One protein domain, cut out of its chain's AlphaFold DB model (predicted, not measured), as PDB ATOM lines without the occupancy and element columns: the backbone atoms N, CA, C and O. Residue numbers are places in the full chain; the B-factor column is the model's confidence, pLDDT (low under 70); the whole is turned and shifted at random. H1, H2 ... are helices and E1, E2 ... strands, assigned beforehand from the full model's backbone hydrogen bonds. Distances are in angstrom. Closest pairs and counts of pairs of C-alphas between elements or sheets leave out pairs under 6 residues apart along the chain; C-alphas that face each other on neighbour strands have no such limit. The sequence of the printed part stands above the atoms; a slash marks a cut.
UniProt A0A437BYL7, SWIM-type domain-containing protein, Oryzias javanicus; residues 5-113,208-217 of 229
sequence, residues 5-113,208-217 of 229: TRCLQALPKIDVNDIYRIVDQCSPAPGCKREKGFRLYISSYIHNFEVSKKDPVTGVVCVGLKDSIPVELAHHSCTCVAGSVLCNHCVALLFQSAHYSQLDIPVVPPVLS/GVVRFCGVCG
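This is residues 5 to 113 and 208 to 217 of the 229 residues of the protein "SWIM-type domain-containing protein" of Oryzias javanicus (UniProt A0A437BYL7). A strongly twisted sheet of four strands has helix H3 slung slantwise over one of its faces, and H1 and H2 pack on H3 beyond it, H1 also reaching the edge strand E3. No named helix covers the other face. The printed part has 119 residues, with three named helices and four named strands in the order H1, H2, E1, E2, E3, H3, E4; the sheet runs E1, E4, E2, E3, antiparallel throughout, and the class is mixed, helices and strands. It is compact, with a radius of gyration of the C-alphas of 12.8 A, and rounded, spanning 33 by 33 by 26 A.

H1, residues 16 to 26, touches H2, residues 30 to 42, through residues 30 to 34 of H2 alone; the closest C-alphas, of Asp 24 and Pro 30, are 5.3 A apart, at a steep tilt of 49 degrees, opposite ways. E1, residues 46 to 52, is an edge strand. E2, residues 61 to 66, and E3, residues 72 to 77, form an antiparallel hairpin, with N 64 and O 75 at 2.8 A. H3, residues 88 to 102, touches H2, the closest C-alphas being Gly 37 and Ala 92 at 4.3 A, at a steep tilt of 66 degrees, the same way. H3 touches H1 at a shallow tilt of 29 degrees, opposite ways, the closest C-alphas being Val 16 and Ala 98 at 6.3 A. E4, residues 209 to 216, is antiparallel to E1, with N 50 and O 213 at 2.9 A, and to E2, with N 63 and O 212 at 2.9 A. H3 lies over E4 and E2 at a height over the sheet of 7.8 A, only just slantwise to the strands, at 58 degrees to E4 on the local plane. H1 and H3 on one face of the sheet make two layers; H2 is not on the sheet. In H1, H2 and H3 every O i to N i+4 pair is within hydrogen-bond range.

H1 begins at C-alpha 16, (35.875, -11.885, 34.477), and H2 is 18.2 A long. E1 is 16.2 A long, E2 17.1 A and E3 15.2 A. H3, 20.9 A long, begins at C-alpha 88, (33.755, 2.112, 29.203). E4, 22.3 A long, ends at C-alpha 216, (26.650, 1.869, 20.691).

The C-alphas farthest apart, of Pro 28 and Ser 113, are 37.8 A apart. Residues 114 to 207 are not printed; C-alphas 113 and 208 are 32.7 A apart across the cut. Of the links that are printed whole, none is long. The mean pLDDT of the printed part is 82.7, with residue 5, residues 53 to 59, 83 to 84 and 110 to 113, and residues 208 and 217 under 70.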
ATOM      1  N   THR A   5      31.104 -12.859  11.008       69.31
ATOM      2  CA  THR A   5      30.464 -14.069  11.522       69.31
ATOM      3  C   THR A   5      29.840 -13.802  12.879       69.31
ATOM      4  O   THR A   5      30.387 -13.081  13.708       69.31
ATOM      5  N   ARG A   6      28.680 -14.409  13.121       73.88
ATOM      6  CA  ARG A   6      28.084 -14.473  14.460       73.88
ATOM      7  C   ARG A   6      28.607 -15.665  15.258       73.88
ATOM      8  O   ARG A   6      28.224 -15.826  16.407       73.88
ATOM      9  N   CYS A   7      29.463 -16.501  14.670       76.38
ATOM     10  CA  CYS A   7      30.038 -17.660  15.337       76.38
ATOM     11  C   CYS A   7      31.060 -17.234  16.400       76.38
ATOM     12  O   CYS A   7      32.054 -16.576  16.095       76.38
ATOM     13  N   LEU A   8      30.816 -17.652  17.639       77.31
ATOM     14  CA  LEU A   8      31.646 -17.395  18.814       77.31
ATOM     15  C   LEU A   8      32.648 -18.526  19.083       77.31
ATOM     16  O   LEU A   8      33.510 -18.368  19.936       77.31
ATOM     17  N   GLN A   9      32.596 -19.640  18.344       74.38
ATOM     18  CA  GLN A   9      33.495 -20.792  18.547       74.38
ATOM     19  C   GLN A   9      34.983 -20.450  18.399       74.38
ATOM     20  O   GLN A   9      35.837 -21.178  18.892       74.38
ATOM     21  N   ALA A  10      35.295 -19.365  17.691       70.62
ATOM     22  CA  ALA A  10      36.661 -18.896  17.523       70.62
ATOM     23  C   ALA A  10      37.133 -17.975  18.660       70.62
ATOM     24  O   ALA A  10      38.320 -17.674  18.698       70.62
ATOM     25  N   LEU A  11      36.251 -17.485  19.542       74.81
ATOM     26  CA  LEU A  11      36.663 -16.605  20.638       74.81
ATOM     27  C   LEU A  11      37.514 -17.369  21.659       74.81
ATOM     28  O   LEU A  11      37.171 -18.500  22.013       74.81
ATOM     29  N   PRO A  12      38.581 -16.737  22.175       84.38
ATOM     30  CA  PRO A  12      39.340 -17.309  23.271       84.38
ATOM     31  C   PRO A  12      38.457 -17.433  24.513       84.38
ATOM     32  O   PRO A  12      37.547 -16.626  24.738       84.38
ATOM     33  N   LYS A  13      38.751 -18.438  25.340       87.88
ATOM     34  CA  LYS A  13      38.096 -18.610  26.638       87.88
ATOM     35  C   LYS A  13      38.538 -17.484  27.565       87.88
ATOM     36  O   LYS A  13      39.660 -17.496  28.057       87.88
ATOM     37  N   ILE A  14      37.659 -16.507  27.759       90.75
ATOM     38  CA  ILE A  14      37.893 -15.324  28.589       90.75
ATOM     39  C   ILE A  14      36.944 -15.326  29.788       90.75
ATOM     40  O   ILE A  14      35.751 -15.606  29.644       90.75
ATOM     41  N   ASP A  15      37.486 -15.013  30.963       91.81
ATOM     42  CA  ASP A  15      36.764 -14.909  32.232       91.81
ATOM     43  C   ASP A  15      36.763 -13.463  32.776       91.81
ATOM     44  O   ASP A  15      37.517 -12.595  32.331       91.81
ATOM     45  N   VAL A  16      35.932 -13.183  33.784       91.94
ATOM     46  CA  VAL A  16      35.875 -11.885  34.477       91.94
ATOM     47  C   VAL A  16      37.233 -11.499  35.071       91.94
ATOM     48  O   VAL A  16      37.613 -10.326  35.026       91.94
ATOM     49  N   ASN A  17      37.999 -12.468  35.575       92.88
ATOM     50  CA  ASN A  17      39.340 -12.212  36.104       92.88
ATOM     51  C   ASN A  17      40.301 -11.679  35.030       92.88
ATOM     52  O   ASN A  17      41.119 -10.797  35.307       92.88
ATOM     53  N   ASP A  18      40.167 -12.150  33.787       92.50
ATOM     54  CA  ASP A  18      40.953 -11.646  32.662       92.50
ATOM     55  C   ASP A  18      40.585 -10.198  32.334       92.50
ATOM     56  O   ASP A  18      41.470  -9.380  32.090       92.50
ATOM     57  N   ILE A  19      39.296  -9.847  32.407       93.06
ATOM     58  CA  ILE A  19      38.835  -8.464  32.224       93.06
ATOM     59  C   ILE A  19      39.459  -7.558  33.279       93.06
ATOM     60  O   ILE A  19      39.971  -6.489  32.950       93.06
ATOM     61  N   TYR A  20      39.434  -7.966  34.547       94.25
ATOM     62  CA  TYR A  20      40.017  -7.175  35.626       94.25
ATOM     63  C   TYR A  20      41.509  -6.940  35.416       94.25
ATOM     64  O   TYR A  20      41.939  -5.787  35.522       94.25
ATOM     65  N   ARG A  21      42.260  -7.973  35.023       94.00
ATOM     66  CA  ARG A  21      43.683  -7.860  34.677       94.00
ATOM     67  C   ARG A  21      43.918  -6.917  33.494       94.00
ATOM     68  O   ARG A  21      44.756  -6.027  33.590       94.00
ATOM     69  N   ILE A  22      43.162  -7.071  32.405       92.88
ATOM     70  CA  ILE A  22      43.264  -6.212  31.213       92.88
ATOM     71  C   ILE A  22      42.979  -4.749  31.578       92.88
ATOM     72  O   ILE A  22      43.694  -3.843  31.156       92.88
ATOM     73  N   VAL A  23      41.948  -4.498  32.387       93.12
ATOM     74  CA  VAL A  23      41.584  -3.137  32.800       93.12
ATOM     75  C   VAL A  23      42.658  -2.513  33.695       93.12
ATOM     76  O   VAL A  23      42.936  -1.329  33.521       93.12
ATOM     77  N   ASP A  24      43.284  -3.277  34.595       92.62
ATOM     78  CA  ASP A  24      44.401  -2.784  35.418       92.62
ATOM     79  C   ASP A  24      45.623  -2.413  34.580       92.62
ATOM     80  O   ASP A  24      46.284  -1.416  34.857       92.62
ATOM     81  N   GLN A  25      45.911  -3.187  33.534       90.50
ATOM     82  CA  GLN A  25      47.056  -2.942  32.657       90.50
ATOM     83  C   GLN A  25      46.834  -1.754  31.713       90.50
ATOM     84  O   GLN A  25      47.775  -1.034  31.390       90.50
ATOM     85  N   CYS A  26      45.602  -1.555  31.242       87.69
ATOM     86  CA  CYS A  26      45.306  -0.614  30.161       87.69
ATOM     87  C   CYS A  26      44.646   0.697  30.614       87.69
ATOM     88  O   CYS A  26      44.446   1.586  29.783       87.69
ATOM     89  N   SER A  27      44.251   0.830  31.886       87.00
ATOM     90  CA  SER A  27      43.546   2.014  32.386       87.00
ATOM     91  C   SER A  27      44.247   2.644  33.590       87.00
ATOM     92  O   SER A  27      44.498   1.953  34.572       87.00
ATOM     93  N   PRO A  28      44.426   3.978  33.608       83.50
ATOM     94  CA  PRO A  28      44.917   4.685  34.791       83.50
ATOM     95  C   PRO A  28      43.893   4.723  35.941       83.50
ATOM     96  O   PRO A  28      44.249   5.024  37.075       83.50
ATOM     97  N   ALA A  29      42.613   4.442  35.667       86.12
ATOM     98  CA  ALA A  29      41.535   4.465  36.657       86.12
ATOM     99  C   ALA A  29      40.714   3.158  36.614       86.12
ATOM    100  O   ALA A  29      39.571   3.154  36.153       86.12
ATOM    101  N   PRO A  30      41.283   2.015  37.027       85.56
ATOM    102  CA  PRO A  30      40.697   0.701  36.768       85.56
ATOM    103  C   PRO A  30      39.358   0.462  37.476       85.56
ATOM    104  O   PRO A  30      38.418  -0.019  36.846       85.56
ATOM    105  N   GLY A  31      39.217   0.865  38.744       87.94
ATOM    106  CA  GLY A  31      37.970   0.686  39.504       87.94
ATOM    107  C   GLY A  31      36.764   1.353  38.835       87.94
ATOM    108  O   GLY A  31      35.759   0.703  38.552       87.94
ATOM    109  N   CYS A  32      36.899   2.628  38.452       88.00
ATOM    110  CA  CYS A  32      35.799   3.360  37.821       88.00
ATOM    111  C   CYS A  32      35.457   2.824  36.419       88.00
ATOM    112  O   CYS A  32      34.299   2.893  36.002       88.00
ATOM    113  N   LYS A  33      36.440   2.267  35.692       89.25
ATOM    114  CA  LYS A  33      36.214   1.610  34.396       89.25
ATOM    115  C   LYS A  33      35.455   0.303  34.548       89.25
ATOM    116  O   LYS A  33      34.538   0.068  33.766       89.25
ATOM    117  N   ARG A  34      35.813  -0.520  35.539       92.62
ATOM    118  CA  ARG A  34      35.133  -1.792  35.829       92.62
ATOM    119  C   ARG A  34      33.665  -1.555  36.137       92.62
ATOM    120  O   ARG A  34      32.811  -2.122  35.467       92.62
ATOM    121  N   GLU A  35      33.374  -0.648  37.063       91.75
ATOM    122  CA  GLU A  35      32.000  -0.340  37.470       91.75
ATOM    123  C   GLU A  35      31.166   0.245  36.323       91.75
ATOM    124  O   GLU A  35      30.062  -0.225  36.042       91.75
ATOM    125  N   LYS A  36      31.691   1.262  35.623       91.00
ATOM    126  CA  LYS A  36      30.959   1.910  34.523       91.00
ATOM    127  C   LYS A  36      30.800   0.984  33.320       91.00
ATOM    128  O   LYS A  36      29.734   0.965  32.716       91.00
ATOM    129  N   GLY A  37      31.835   0.219  32.976       90.88
ATOM    130  CA  GLY A  37      31.778  -0.771  31.902       90.88
ATOM    131  C   GLY A  37      30.769  -1.875  32.200       90.88
ATOM    132  O   GLY A  37      29.932  -2.179  31.355       90.88
ATOM    133  N   PHE A  38      30.769  -2.404  33.426       92.44
ATOM    134  CA  PHE A  38      29.796  -3.405  33.859       92.44
ATOM    135  C   PHE A  38      28.358  -2.868  33.837       92.44
ATOM    136  O   PHE A  38      27.450  -3.541  33.355       92.44
ATOM    137  N   ARG A  39      28.142  -1.615  34.264       91.69
ATOM    138  CA  ARG A  39      26.828  -0.957  34.176       91.69
ATOM    139  C   ARG A  39      26.325  -0.856  32.734       91.69
ATOM    140  O   ARG A  39      25.152  -1.122  32.480       91.69
ATOM    141  N   LEU A  40      27.192  -0.475  31.795       89.00
ATOM    142  CA  LEU A  40      26.847  -0.394  30.371       89.00
ATOM    143  C   LEU A  40      26.550  -1.773  29.768       89.00
ATOM    144  O   LEU A  40      25.653  -1.884  28.937       89.00
ATOM    145  N   TYR A  41      27.267  -2.809  30.213       90.56
ATOM    146  CA  TYR A  41      26.991  -4.199  29.853       90.56
ATOM    147  C   TYR A  41      25.592  -4.634  30.319       90.56
ATOM    148  O   TYR A  41      24.780  -5.034  29.488       90.56
ATOM    149  N   ILE A  42      25.267  -4.469  31.609       87.75
ATOM    150  CA  ILE A  42      23.938  -4.819  32.151       87.75
ATOM    151  C   ILE A  42      22.826  -4.045  31.445       87.75
ATOM    152  O   ILE A  42      21.762  -4.588  31.172       87.75
ATOM    153  N   SER A  43      23.075  -2.777  31.119       84.75
ATOM    154  CA  SER A  43      22.100  -1.932  30.421       84.75
ATOM    155  C   SER A  43      21.933  -2.305  28.941       84.75
ATOM    156  O   SER A  43      21.242  -1.591  28.219       84.75
ATOM    157  N   SER A  44      22.612  -3.364  28.471       83.44
ATOM    158  CA  SER A  44      22.659  -3.801  27.072       83.44
ATOM    159  C   SER A  44      22.941  -2.643  26.114       83.44
ATOM    160  O   SER A  44      22.337  -2.548  25.054       83.44
ATOM    161  N   TYR A  45      23.843  -1.733  26.499       81.62
ATOM    162  CA  TYR A  45      24.089  -0.479  25.777       81.62
ATOM    163  C   TYR A  45      24.794  -0.676  24.425       81.62
ATOM    164  O   TYR A  45      24.796   0.218  23.580       81.62
ATOM    165  N   ILE A  46      25.435  -1.828  24.234       81.12
ATOM    166  CA  ILE A  46      26.044  -2.226  22.967       81.12
ATOM    167  C   ILE A  46      25.150  -3.295  22.346       81.12
ATOM    168  O   ILE A  46      24.670  -4.182  23.048       81.12
ATOM    169  N   HIS A  47      24.910  -3.197  21.042       80.31
ATOM    170  CA  HIS A  47      24.032  -4.096  20.294       80.31
ATOM    171  C   HIS A  47      24.710  -4.557  19.001       80.31
ATOM    172  O   HIS A  47      25.762  -4.036  18.628       80.31
ATOM    173  N   ASN A  48      24.068  -5.482  18.277       76.12
ATOM    174  CA  ASN A  48      24.526  -5.974  16.971       76.12
ATOM    175  C   ASN A  48      25.973  -6.478  17.021       76.12
ATOM    176  O   ASN A  48      26.846  -5.978  16.313       76.12
ATOM    177  N   PHE A  49      26.226  -7.428  17.922       78.38
ATOM    178  CA  PHE A  49      27.566  -7.960  18.105       78.38
ATOM    179  C   PHE A  49      27.964  -8.867  16.942       78.38
ATOM    180  O   PHE A  49      27.217  -9.764  16.548       78.38
ATOM    181  N   GLU A  50      29.166  -8.663  16.425       79.75
ATOM    182  CA  GLU A  50      29.722  -9.446  15.329       79.75
ATOM    183  C   GLU A  50      31.185  -9.783  15.603       79.75
ATOM    184  O   GLU A  50      31.941  -8.984  16.160       79.75
ATOM    185  N   VAL A  51      31.596 -10.979  15.185       79.69
ATOM    186  CA  VAL A  51      32.988 -11.419  15.226       79.69
ATOM    187  C   VAL A  51      33.606 -11.192  13.848       79.69
ATOM    188  O   VAL A  51      33.085 -11.659  12.833       79.69
ATOM    189  N   SER A  52      34.735 -10.487  13.793       73.50
ATOM    190  CA  SER A  52      35.466 -10.226  12.550       73.50
ATOM    191  C   SER A  52      36.944 -10.582  12.682       73.50
ATOM    192  O   SER A  52      37.587 -10.361  13.708       73.50
ATOM    193  N   LYS A  53      37.516 -11.119  11.600       65.56
ATOM    194  CA  LYS A  53      38.962 -11.373  11.480       65.56
ATOM    195  C   LYS A  53      39.723 -10.213  10.820       65.56
ATOM    196  O   LYS A  53      40.951 -10.255  10.778       65.56
ATOM    197  N   LYS A  54      39.033  -9.180  10.320       61.81
ATOM    198  CA  LYS A  54      39.628  -8.028   9.611       61.81
ATOM    199  C   LYS A  54      39.453  -6.726  10.405       61.81
ATOM    200  O   LYS A  54      38.639  -6.674  11.322       61.81
ATOM    201  N   ASP A  55      40.245  -5.706  10.076       55.34
ATOM    202  CA  ASP A  55      40.220  -4.383  10.713       55.34
ATOM    203  C   ASP A  55      38.831  -3.720  10.670       55.34
ATOM    204  O   ASP A  55      38.053  -3.983   9.745       55.34
ATOM    205  N   PRO A  56      38.491  -2.917  11.697       60.25
ATOM    206  CA  PRO A  56      37.130  -2.454  11.933       60.25
ATOM    207  C   PRO A  56      36.603  -1.576  10.801       60.25
ATOM    208  O   PRO A  56      37.304  -0.726  10.253       60.25
ATOM    209  N   VAL A  57      35.315  -1.749  10.512       55.31
ATOM    210  CA  VAL A  57      34.531  -0.768   9.762       55.31
ATOM    211  C   VAL A  57      34.353   0.469  10.646       55.31
ATOM    212  O   VAL A  57      34.179   0.377  11.860       55.31
ATOM    213  N   THR A  58      34.428   1.650  10.049       52.22
ATOM    214  CA  THR A  58      34.202   2.933  10.722       52.22
ATOM    215  C   THR A  58      32.809   2.977  11.360       52.22
ATOM    216  O   THR A  58      31.821   2.807  10.651       52.22
ATOM    217  N   GLY A  59      32.715   3.226  12.673       58.94
ATOM    218  CA  GLY A  59      31.426   3.415  13.368       58.94
ATOM    219  C   GLY A  59      31.120   2.466  14.534       58.94
ATOM    220  O   GLY A  59      30.105   2.660  15.194       58.94
ATOM    221  N   VAL A  60      31.973   1.475  14.820       77.50
ATOM    222  CA  VAL A  60      31.717   0.432  15.835       77.50
ATOM    223  C   VAL A  60      32.728   0.437  16.988       77.50
ATOM    224  O   VAL A  60      33.873   0.869  16.841       77.50
ATOM    225  N   VAL A  61      32.301  -0.050  18.157       84.38
ATOM    226  CA  VAL A  61      33.200  -0.454  19.252       84.38
ATOM    227  C   VAL A  61      33.795  -1.792  18.860       84.38
ATOM    228  O   VAL A  61      33.034  -2.701  18.551       84.38
ATOM    229  N   CYS A  62      35.114  -1.941  18.904       86.25
ATOM    230  CA  CYS A  62      35.774  -3.215  18.645       86.25
ATOM    231  C   CYS A  62      36.870  -3.492  19.673       86.25
ATOM    232  O   CYS A  62      37.640  -2.599  20.033       86.25
ATOM    233  N   VAL A  63      36.967  -4.750  20.097       89.06
ATOM    234  CA  VAL A  63      38.051  -5.289  20.926       89.06
ATOM    235  C   VAL A  63      38.650  -6.503  20.224       89.06
ATOM    236  O   VAL A  63      37.924  -7.368  19.751       89.06
ATOM    237  N   GLY A  64      39.972  -6.547  20.098       88.44
ATOM    238  CA  GLY A  64      40.724  -7.673  19.555       88.44
ATOM    239  C   GLY A  64      41.383  -8.446  20.683       88.44
ATOM    240  O   GLY A  64      42.171  -7.864  21.421       88.44
ATOM    241  N   LEU A  65      41.089  -9.736  20.805       88.88
ATOM    242  CA  LEU A  65      41.661 -10.633  21.808       88.88
ATOM    243  C   LEU A  65      42.625 -11.611  21.138       88.88
ATOM    244  O   LEU A  65      42.309 -12.167  20.083       88.88
ATOM    245  N   LYS A  66      43.799 -11.814  21.737       88.50
ATOM    246  CA  LYS A  66      44.710 -12.902  21.366       88.50
ATOM    247  C   LYS A  66      44.335 -14.152  22.142       88.50
ATOM    248  O   LYS A  66      44.071 -14.082  23.340       88.50
ATOM    249  N   ASP A  67      44.354 -15.281  21.448       84.81
ATOM    250  CA  ASP A  67      44.246 -16.586  22.085       84.81
ATOM    251  C   ASP A  67      45.578 -16.933  22.768       84.81
ATOM    252  O   ASP A  67      46.528 -17.406  22.140       84.81
ATOM    253  N   SER A  68      45.670 -16.582  24.049       84.88
ATOM    254  CA  SER A  68      46.810 -16.815  24.932       84.88
ATOM    255  C   SER A  68      46.312 -17.163  26.332       84.88
ATOM    256  O   SER A  68      45.178 -16.856  26.694       84.88
ATOM    257  N   ILE A  69      47.162 -17.802  27.134       82.88
ATOM    258  CA  ILE A  69      46.896 -18.069  28.549       82.88
ATOM    259  C   ILE A  69      47.968 -17.314  29.338       82.88
ATOM    260  O   ILE A  69      49.126 -17.734  29.303       82.88
ATOM    261  N   PRO A  70      47.640 -16.208  30.025       83.69
ATOM    262  CA  PRO A  70      46.330 -15.552  30.108       83.69
ATOM    263  C   PRO A  70      45.880 -14.850  28.808       83.69
ATOM    264  O   PRO A  70      46.726 -14.466  28.003       83.69
ATOM    265  N   VAL A  71      44.570 -14.609  28.626       89.75
ATOM    266  CA  VAL A  71      44.047 -13.870  27.454       89.75
ATOM    267  C   VAL A  71      44.564 -12.428  27.454       89.75
ATOM    268  O   VAL A  71      44.518 -11.743  28.484       89.75
ATOM    269  N   GLU A  72      45.026 -11.966  26.289       89.38
ATOM    270  CA  GLU A  72      45.581 -10.624  26.086       89.38
ATOM    271  C   GLU A  72      44.721  -9.760  25.152       89.38
ATOM    272  O   GLU A  72      44.222 -10.212  24.115       89.38
ATOM    273  N   LEU A  73      44.612  -8.470  25.484       90.75
ATOM    274  CA  LEU A  73      43.997  -7.465  24.619       90.75
ATOM    275  C   LEU A  73      45.002  -7.014  23.546       90.75
ATOM    276  O   LEU A  73      46.000  -6.366  23.844       90.75
ATOM    277  N   ALA A  74      44.723  -7.334  22.285       88.69
ATOM    278  CA  ALA A  74      45.563  -6.995  21.137       88.69
ATOM    279  C   ALA A  74      45.336  -5.565  20.636       88.69
ATOM    280  O   ALA A  74      46.276  -4.850  20.307       88.69
ATOM    281  N   HIS A  75      44.065  -5.180  20.517       86.31
ATOM    282  CA  HIS A  75      43.637  -3.904  19.950       86.31
ATOM    283  C   HIS A  75      42.294  -3.513  20.552       86.31
ATOM    284  O   HIS A  75      41.473  -4.370  20.868       86.31
ATOM    285  N   HIS A  76      42.041  -2.220  20.671       88.88
ATOM    286  CA  HIS A  76      40.712  -1.708  20.956       88.88
ATOM    287  C   HIS A  76      40.501  -0.412  20.186       88.88
ATOM    288  O   HIS A  76      41.408   0.401  20.037       88.88
ATOM    289  N   SER A  77      39.288  -0.212  19.693       86.56
ATOM    290  CA  SER A  77      38.902   1.028  19.032       86.56
ATOM    291  C   SER A  77      37.447   1.322  19.311       86.56
ATOM    292  O   SER A  77      36.600   0.430  19.275       86.56
ATOM    293  N   CYS A  78      37.144   2.584  19.566       86.44
ATOM    294  CA  CYS A  78      35.779   3.048  19.730       86.44
ATOM    295  C   CYS A  78      35.665   4.450  19.141       86.44
ATOM    296  O   CYS A  78      36.594   5.241  19.237       86.44
ATOM    297  N   THR A  79      34.514   4.784  18.567       85.25
ATOM    298  CA  THR A  79      34.232   6.125  18.032       85.25
ATOM    299  C   THR A  79      33.798   7.133  19.102       85.25
ATOM    300  O   THR A  79      33.497   8.279  18.783       85.25
ATOM    301  N   CYS A  80      33.738   6.733  20.379       83.19
ATOM    302  CA  CYS A  80      33.388   7.641  21.470       83.19
ATOM    303  C   CYS A  80      34.495   8.672  21.755       83.19
ATOM    304  O   CYS A  80      35.627   8.531  21.305       83.19
ATOM    305  N   VAL A  81      34.186   9.669  22.590       81.31
ATOM    306  CA  VAL A  81      35.117  10.747  22.986       81.31
ATOM    307  C   VAL A  81      36.437  10.214  23.562       81.31
ATOM    308  O   VAL A  81      37.487  10.813  23.375       81.31
ATOM    309  N   ALA A  82      36.404   9.059  24.231       76.75
ATOM    310  CA  ALA A  82      37.585   8.409  24.795       76.75
ATOM    311  C   ALA A  82      38.293   7.450  23.812       76.75
ATOM    312  O   ALA A  82      39.101   6.646  24.252       76.75
ATOM    313  N   GLY A  83      37.960   7.477  22.519       66.88
ATOM    314  CA  GLY A  83      38.167   6.412  21.528       66.88
ATOM    315  C   GLY A  83      39.573   5.834  21.330       66.88
ATOM    316  O   GLY A  83      39.689   4.757  20.745       66.88
ATOM    317  N   SER A  84      40.614   6.504  21.824       69.94
ATOM    318  CA  SER A  84      42.016   6.061  21.790       69.94
ATOM    319  C   SER A  84      42.494   5.367  23.071       69.94
ATOM    320  O   SER A  84      43.552   4.745  23.065       69.94
ATOM    321  N   VAL A  85      41.739   5.471  24.166       84.25
ATOM    322  CA  VAL A  85      42.009   4.785  25.436       84.25
ATOM    323  C   VAL A  85      40.936   3.738  25.704       84.25
ATOM    324  O   VAL A  85      39.836   3.798  25.145       84.25
ATOM    325  N   LEU A  86      41.210   2.796  26.616       90.12
ATOM    326  CA  LEU A  86      40.239   1.772  26.993       90.12
ATOM    327  C   LEU A  86      38.987   2.432  27.601       90.12
ATOM    328  O   LEU A  86      38.935   2.832  28.771       90.12
ATOM    329  N   CYS A  87      37.971   2.626  26.765       91.38
ATOM    330  CA  CYS A  87      36.745   3.317  27.131       91.38
ATOM    331  C   CYS A  87      35.762   2.368  27.829       91.38
ATOM    332  O   CYS A  87      35.881   1.147  27.738       91.38
ATOM    333  N   ASN A  88      34.754   2.926  28.502       92.19
ATOM    334  CA  ASN A  88      33.755   2.112  29.203       92.19
ATOM    335  C   ASN A  88      32.960   1.224  28.230       92.19
ATOM    336  O   ASN A  88      32.536   0.146  28.623       92.19
ATOM    337  N   HIS A  89      32.812   1.631  26.962       91.06
ATOM    338  CA  HIS A  89      32.193   0.797  25.929       91.06
ATOM    339  C   HIS A  89      33.055  -0.425  25.594       91.06
ATOM    340  O   HIS A  89      32.541  -1.533  25.520       91.06
ATOM    341  N   CYS A  90      34.373  -0.258  25.455       91.50
ATOM    342  CA  CYS A  90      35.273  -1.393  25.246       91.50
ATOM    343  C   CYS A  90      35.224  -2.356  26.438       91.50
ATOM    344  O   CYS A  90      35.162  -3.562  26.243       91.50
ATOM    345  N   VAL A  91      35.184  -1.834  27.669       93.44
ATOM    346  CA  VAL A  91      35.056  -2.664  28.879       93.44
ATOM    347  C   VAL A  91      33.710  -3.392  28.923       93.44
ATOM    348  O   VAL A  91      33.672  -4.581  29.221       93.44
ATOM    349  N   ALA A  92      32.609  -2.724  28.573       93.06
ATOM    350  CA  ALA A  92      31.297  -3.361  28.459       93.06
ATOM    351  C   ALA A  92      31.296  -4.500  27.424       93.06
ATOM    352  O   ALA A  92      30.732  -5.563  27.664       93.06
ATOM    353  N   LEU A  93      31.982  -4.294  26.297       91.25
ATOM    354  CA  LEU A  93      32.135  -5.301  25.252       91.25
ATOM    355  C   LEU A  93      32.985  -6.497  25.717       91.25
ATOM    356  O   LEU A  93      32.666  -7.635  25.382       91.25
ATOM    357  N   LEU A  94      34.014  -6.260  26.539       93.19
ATOM    358  CA  LEU A  94      34.788  -7.324  27.187       93.19
ATOM    359  C   LEU A  94      33.914  -8.153  28.139       93.19
ATOM    360  O   LEU A  94      33.929  -9.379  28.048       93.19
ATOM    361  N   PHE A  95      33.096  -7.508  28.978       93.81
ATOM    362  CA  PHE A  95      32.133  -8.210  29.841       93.81
ATOM    363  C   PHE A  95      31.146  -9.055  29.040       93.81
ATOM    364  O   PHE A  95      30.905 -10.205  29.397       93.81
ATOM    365  N   GLN A  96      30.644  -8.530  27.921       91.06
ATOM    366  CA  GLN A  96      29.778  -9.293  27.028       91.06
ATOM    367  C   GLN A  96      30.485 -10.533  26.463       91.06
ATOM    368  O   GLN A  96      29.889 -11.610  26.417       91.06
ATOM    369  N   SER A  97      31.750 -10.392  26.051       89.62
ATOM    370  CA  SER A  97      32.531 -11.507  25.507       89.62
ATOM    371  C   SER A  97      32.819 -12.591  26.552       89.62
ATOM    372  O   SER A  97      32.666 -13.773  26.247       89.62
ATOM    373  N   ALA A  98      33.136 -12.211  27.796       91.44
ATOM    374  CA  ALA A  98      33.323 -13.164  28.890       91.44
ATOM    375  C   ALA A  98      32.026 -13.874  29.257       91.44
ATOM    376  O   ALA A  98      32.027 -15.087  29.420       91.44
ATOM    377  N   HIS A  99      30.903 -13.155  29.292       90.94
ATOM    378  CA  HIS A  99      29.606 -13.770  29.544       90.94
ATOM    379  C   HIS A  99      29.262 -14.839  28.496       90.94
ATOM    380  O   HIS A  99      28.842 -15.940  28.838       90.94
ATOM    381  N   TYR A 100      29.488 -14.551  27.212       88.62
ATOM    382  CA  TYR A 100      29.270 -15.541  26.156       88.62
ATOM    383  C   TYR A 100      30.246 -16.720  26.223       88.62
ATOM    384  O   TYR A 100      29.840 -17.853  25.965       88.62
ATOM    385  N   SER A 101      31.499 -16.468  26.603       88.69
ATOM    386  CA  SER A 101      32.512 -17.505  26.817       88.69
ATOM    387  C   SER A 101      32.148 -18.442  27.975       88.69
ATOM    388  O   SER A 101      32.255 -19.658  27.824       88.69
ATOM    389  N   GLN A 102      31.676 -17.894  29.099       89.62
ATOM    390  CA  GLN A 102      31.277 -18.645  30.298       89.62
ATOM    391  C   GLN A 102      30.004 -19.475  30.099       89.62
ATOM    392  O   GLN A 102      29.862 -20.524  30.717       89.62
ATOM    393  N   LEU A 103      29.079 -19.010  29.255       88.38
ATOM    394  CA  LEU A 103      27.852 -19.740  28.922       88.38
ATOM    395  C   LEU A 103      28.032 -20.755  27.784       88.38
ATOM    396  O   LEU A 103      27.052 -21.371  27.371       88.38
ATOM    397  N   ASP A 104      29.247 -20.898  27.242       85.62
ATOM    398  CA  ASP A 104      29.546 -21.782  26.109       85.62
ATOM    399  C   ASP A 104      28.614 -21.565  24.897       85.62
ATOM    400  O   ASP A 104      28.280 -22.491  24.154       85.62
ATOM    401  N   ILE A 105      28.193 -20.315  24.669       83.88
ATOM    402  CA  ILE A 105      27.271 -19.983  23.582       83.88
ATOM    403  C   ILE A 105      28.032 -20.030  22.244       83.88
ATOM    404  O   ILE A 105      29.000 -19.288  22.066       83.88
ATOM    405  N   PRO A 106      27.599 -20.842  21.259       78.88
ATOM    406  CA  PRO A 106      28.339 -21.021  20.008       78.88
ATOM    407  C   PRO A 106      28.134 -19.878  19.005       78.88
ATOM    408  O   PRO A 106      28.949 -19.707  18.097       78.88
ATOM    409  N   VAL A 107      27.047 -19.107  19.129       83.00
ATOM    410  CA  VAL A 107      26.645 -18.056  18.182       83.00
ATOM    411  C   VAL A 107      26.059 -16.865  18.939       83.00
ATOM    412  O   VAL A 107      25.250 -17.060  19.840       83.00
ATOM    413  N   VAL A 108      26.427 -15.636  18.558       79.75
ATOM    414  CA  VAL A 108      25.829 -14.403  19.098       79.75
ATOM    415  C   VAL A 108      24.306 -14.492  18.963       79.75
ATOM    416  O   VAL A 108      23.817 -14.592  17.831       79.75
ATOM    417  N   PRO A 109      23.549 -14.424  20.075       76.00
ATOM    418  CA  PRO A 109      22.096 -14.436  20.023       76.00
ATOM    419  C   PRO A 109      21.572 -13.313  19.115       76.00
ATOM    420  O   PRO A 109      22.076 -12.186  19.187       76.00
ATOM    421  N   PRO A 110      20.590 -13.583  18.237       69.56
ATOM    422  CA  PRO A 110      19.987 -12.534  17.433       69.56
ATOM    423  C   PRO A 110      19.366 -11.479  18.352       69.56
ATOM    424  O   PRO A 110      18.708 -11.807  19.338       69.56
ATOM    425  N   VAL A 111      19.588 -10.203  18.030       64.88
ATOM    426  CA  VAL A 111      18.879  -9.112  18.699       64.88
ATOM    427  C   VAL A 111      17.424  -9.215  18.257       64.88
ATOM    428  O   VAL A 111      17.112  -8.934  17.100       64.88
ATOM    429  N   LEU A 112      16.569  -9.682  19.163       52.59
ATOM    430  CA  LEU A 112      15.125  -9.728  18.979       52.59
ATOM    431  C   LEU A 112      14.648  -8.311  18.626       52.59
ATOM    432  O   LEU A 112      14.899  -7.358  19.370       52.59
ATOM    433  N   SER A 113      14.053  -8.130  17.446       47.94
ATOM    434  CA  SER A 113      13.548  -6.819  17.021       47.94
ATOM    435  C   SER A 113      12.466  -6.340  17.996       47.94
ATOM    436  O   SER A 113      11.755  -7.165  18.559       47.94
ATOM    437  N   GLY A 208      45.980 -16.379  16.211       63.72
ATOM    438  CA  GLY A 208      45.023 -15.445  15.598       63.72
ATOM    439  C   GLY A 208      44.425 -14.432  16.588       63.72
ATOM    440  O   GLY A 208      44.009 -14.806  17.680       63.72
ATOM    441  N   VAL A 209      44.328 -13.154  16.197       73.00
ATOM    442  CA  VAL A 209      43.545 -12.141  16.933       73.00
ATOM    443  C   VAL A 209      42.082 -12.227  16.503       73.00
ATOM    444  O   VAL A 209      41.769 -12.046  15.322       73.00
ATOM    445  N   VAL A 210      41.179 -12.446  17.455       79.75
ATOM    446  CA  VAL A 210      39.730 -12.447  17.221       79.75
ATOM    447  C   VAL A 210      39.154 -11.108  17.634       79.75
ATOM    448  O   VAL A 210      39.358 -10.671  18.764       79.75
ATOM    449  N   ARG A 211      38.452 -10.432  16.718       82.50
ATOM    450  CA  ARG A 211      37.835  -9.136  17.010       82.50
ATOM    451  C   ARG A 211      36.351  -9.308  17.278       82.50
ATOM    452  O   ARG A 211      35.643  -9.894  16.465       82.50
ATOM    453  N   PHE A 212      35.902  -8.758  18.394       82.00
ATOM    454  CA  PHE A 212      34.504  -8.630  18.766       82.00
ATOM    455  C   PHE A 212      34.090  -7.177  18.550       82.00
ATOM    456  O   PHE A 212      34.753  -6.282  19.074       82.00
ATOM    457  N   CYS A 213      33.051  -6.938  17.755       84.06
ATOM    458  CA  CYS A 213      32.579  -5.604  17.395       84.06
ATOM    459  C   CYS A 213      31.098  -5.430  17.734       84.06
ATOM    460  O   CYS A 213      30.345  -6.394  17.686       84.06
ATOM    461  N   GLY A 214      30.677  -4.209  18.056       80.00
ATOM    462  CA  GLY A 214      29.279  -3.874  18.325       80.00
ATOM    463  C   GLY A 214      28.976  -2.387  18.137       80.00
ATOM    464  O   GLY A 214      29.875  -1.549  18.033       80.00
ATOM    465  N   VAL A 215      27.690  -2.053  18.093       80.38
ATOM    466  CA  VAL A 215      27.170  -0.696  17.881       80.38
ATOM    467  C   VAL A 215      26.733  -0.095  19.217       80.38
ATOM    468  O   VAL A 215      26.014  -0.743  19.974       80.38
ATOM    469  N   CYS A 216      27.136   1.145  19.511       74.00
ATOM    470  CA  CYS A 216      26.650   1.869  20.691       74.00
ATOM    471  C   CYS A 216      25.206   2.350  20.494       74.00
ATOM    472  O   CYS A 216      24.914   3.009  19.494       74.00
ATOM    473  N   GLY A 217      24.340   2.133  21.483       61.12
ATOM    474  CA  GLY A 217      23.059   2.833  21.583       61.12
ATOM    475  C   GLY A 217      23.272   4.344  21.732       61.12
ATOM    476  O   GLY A 217      24.174   4.795  22.438       61.12
TER     477      GLY A 217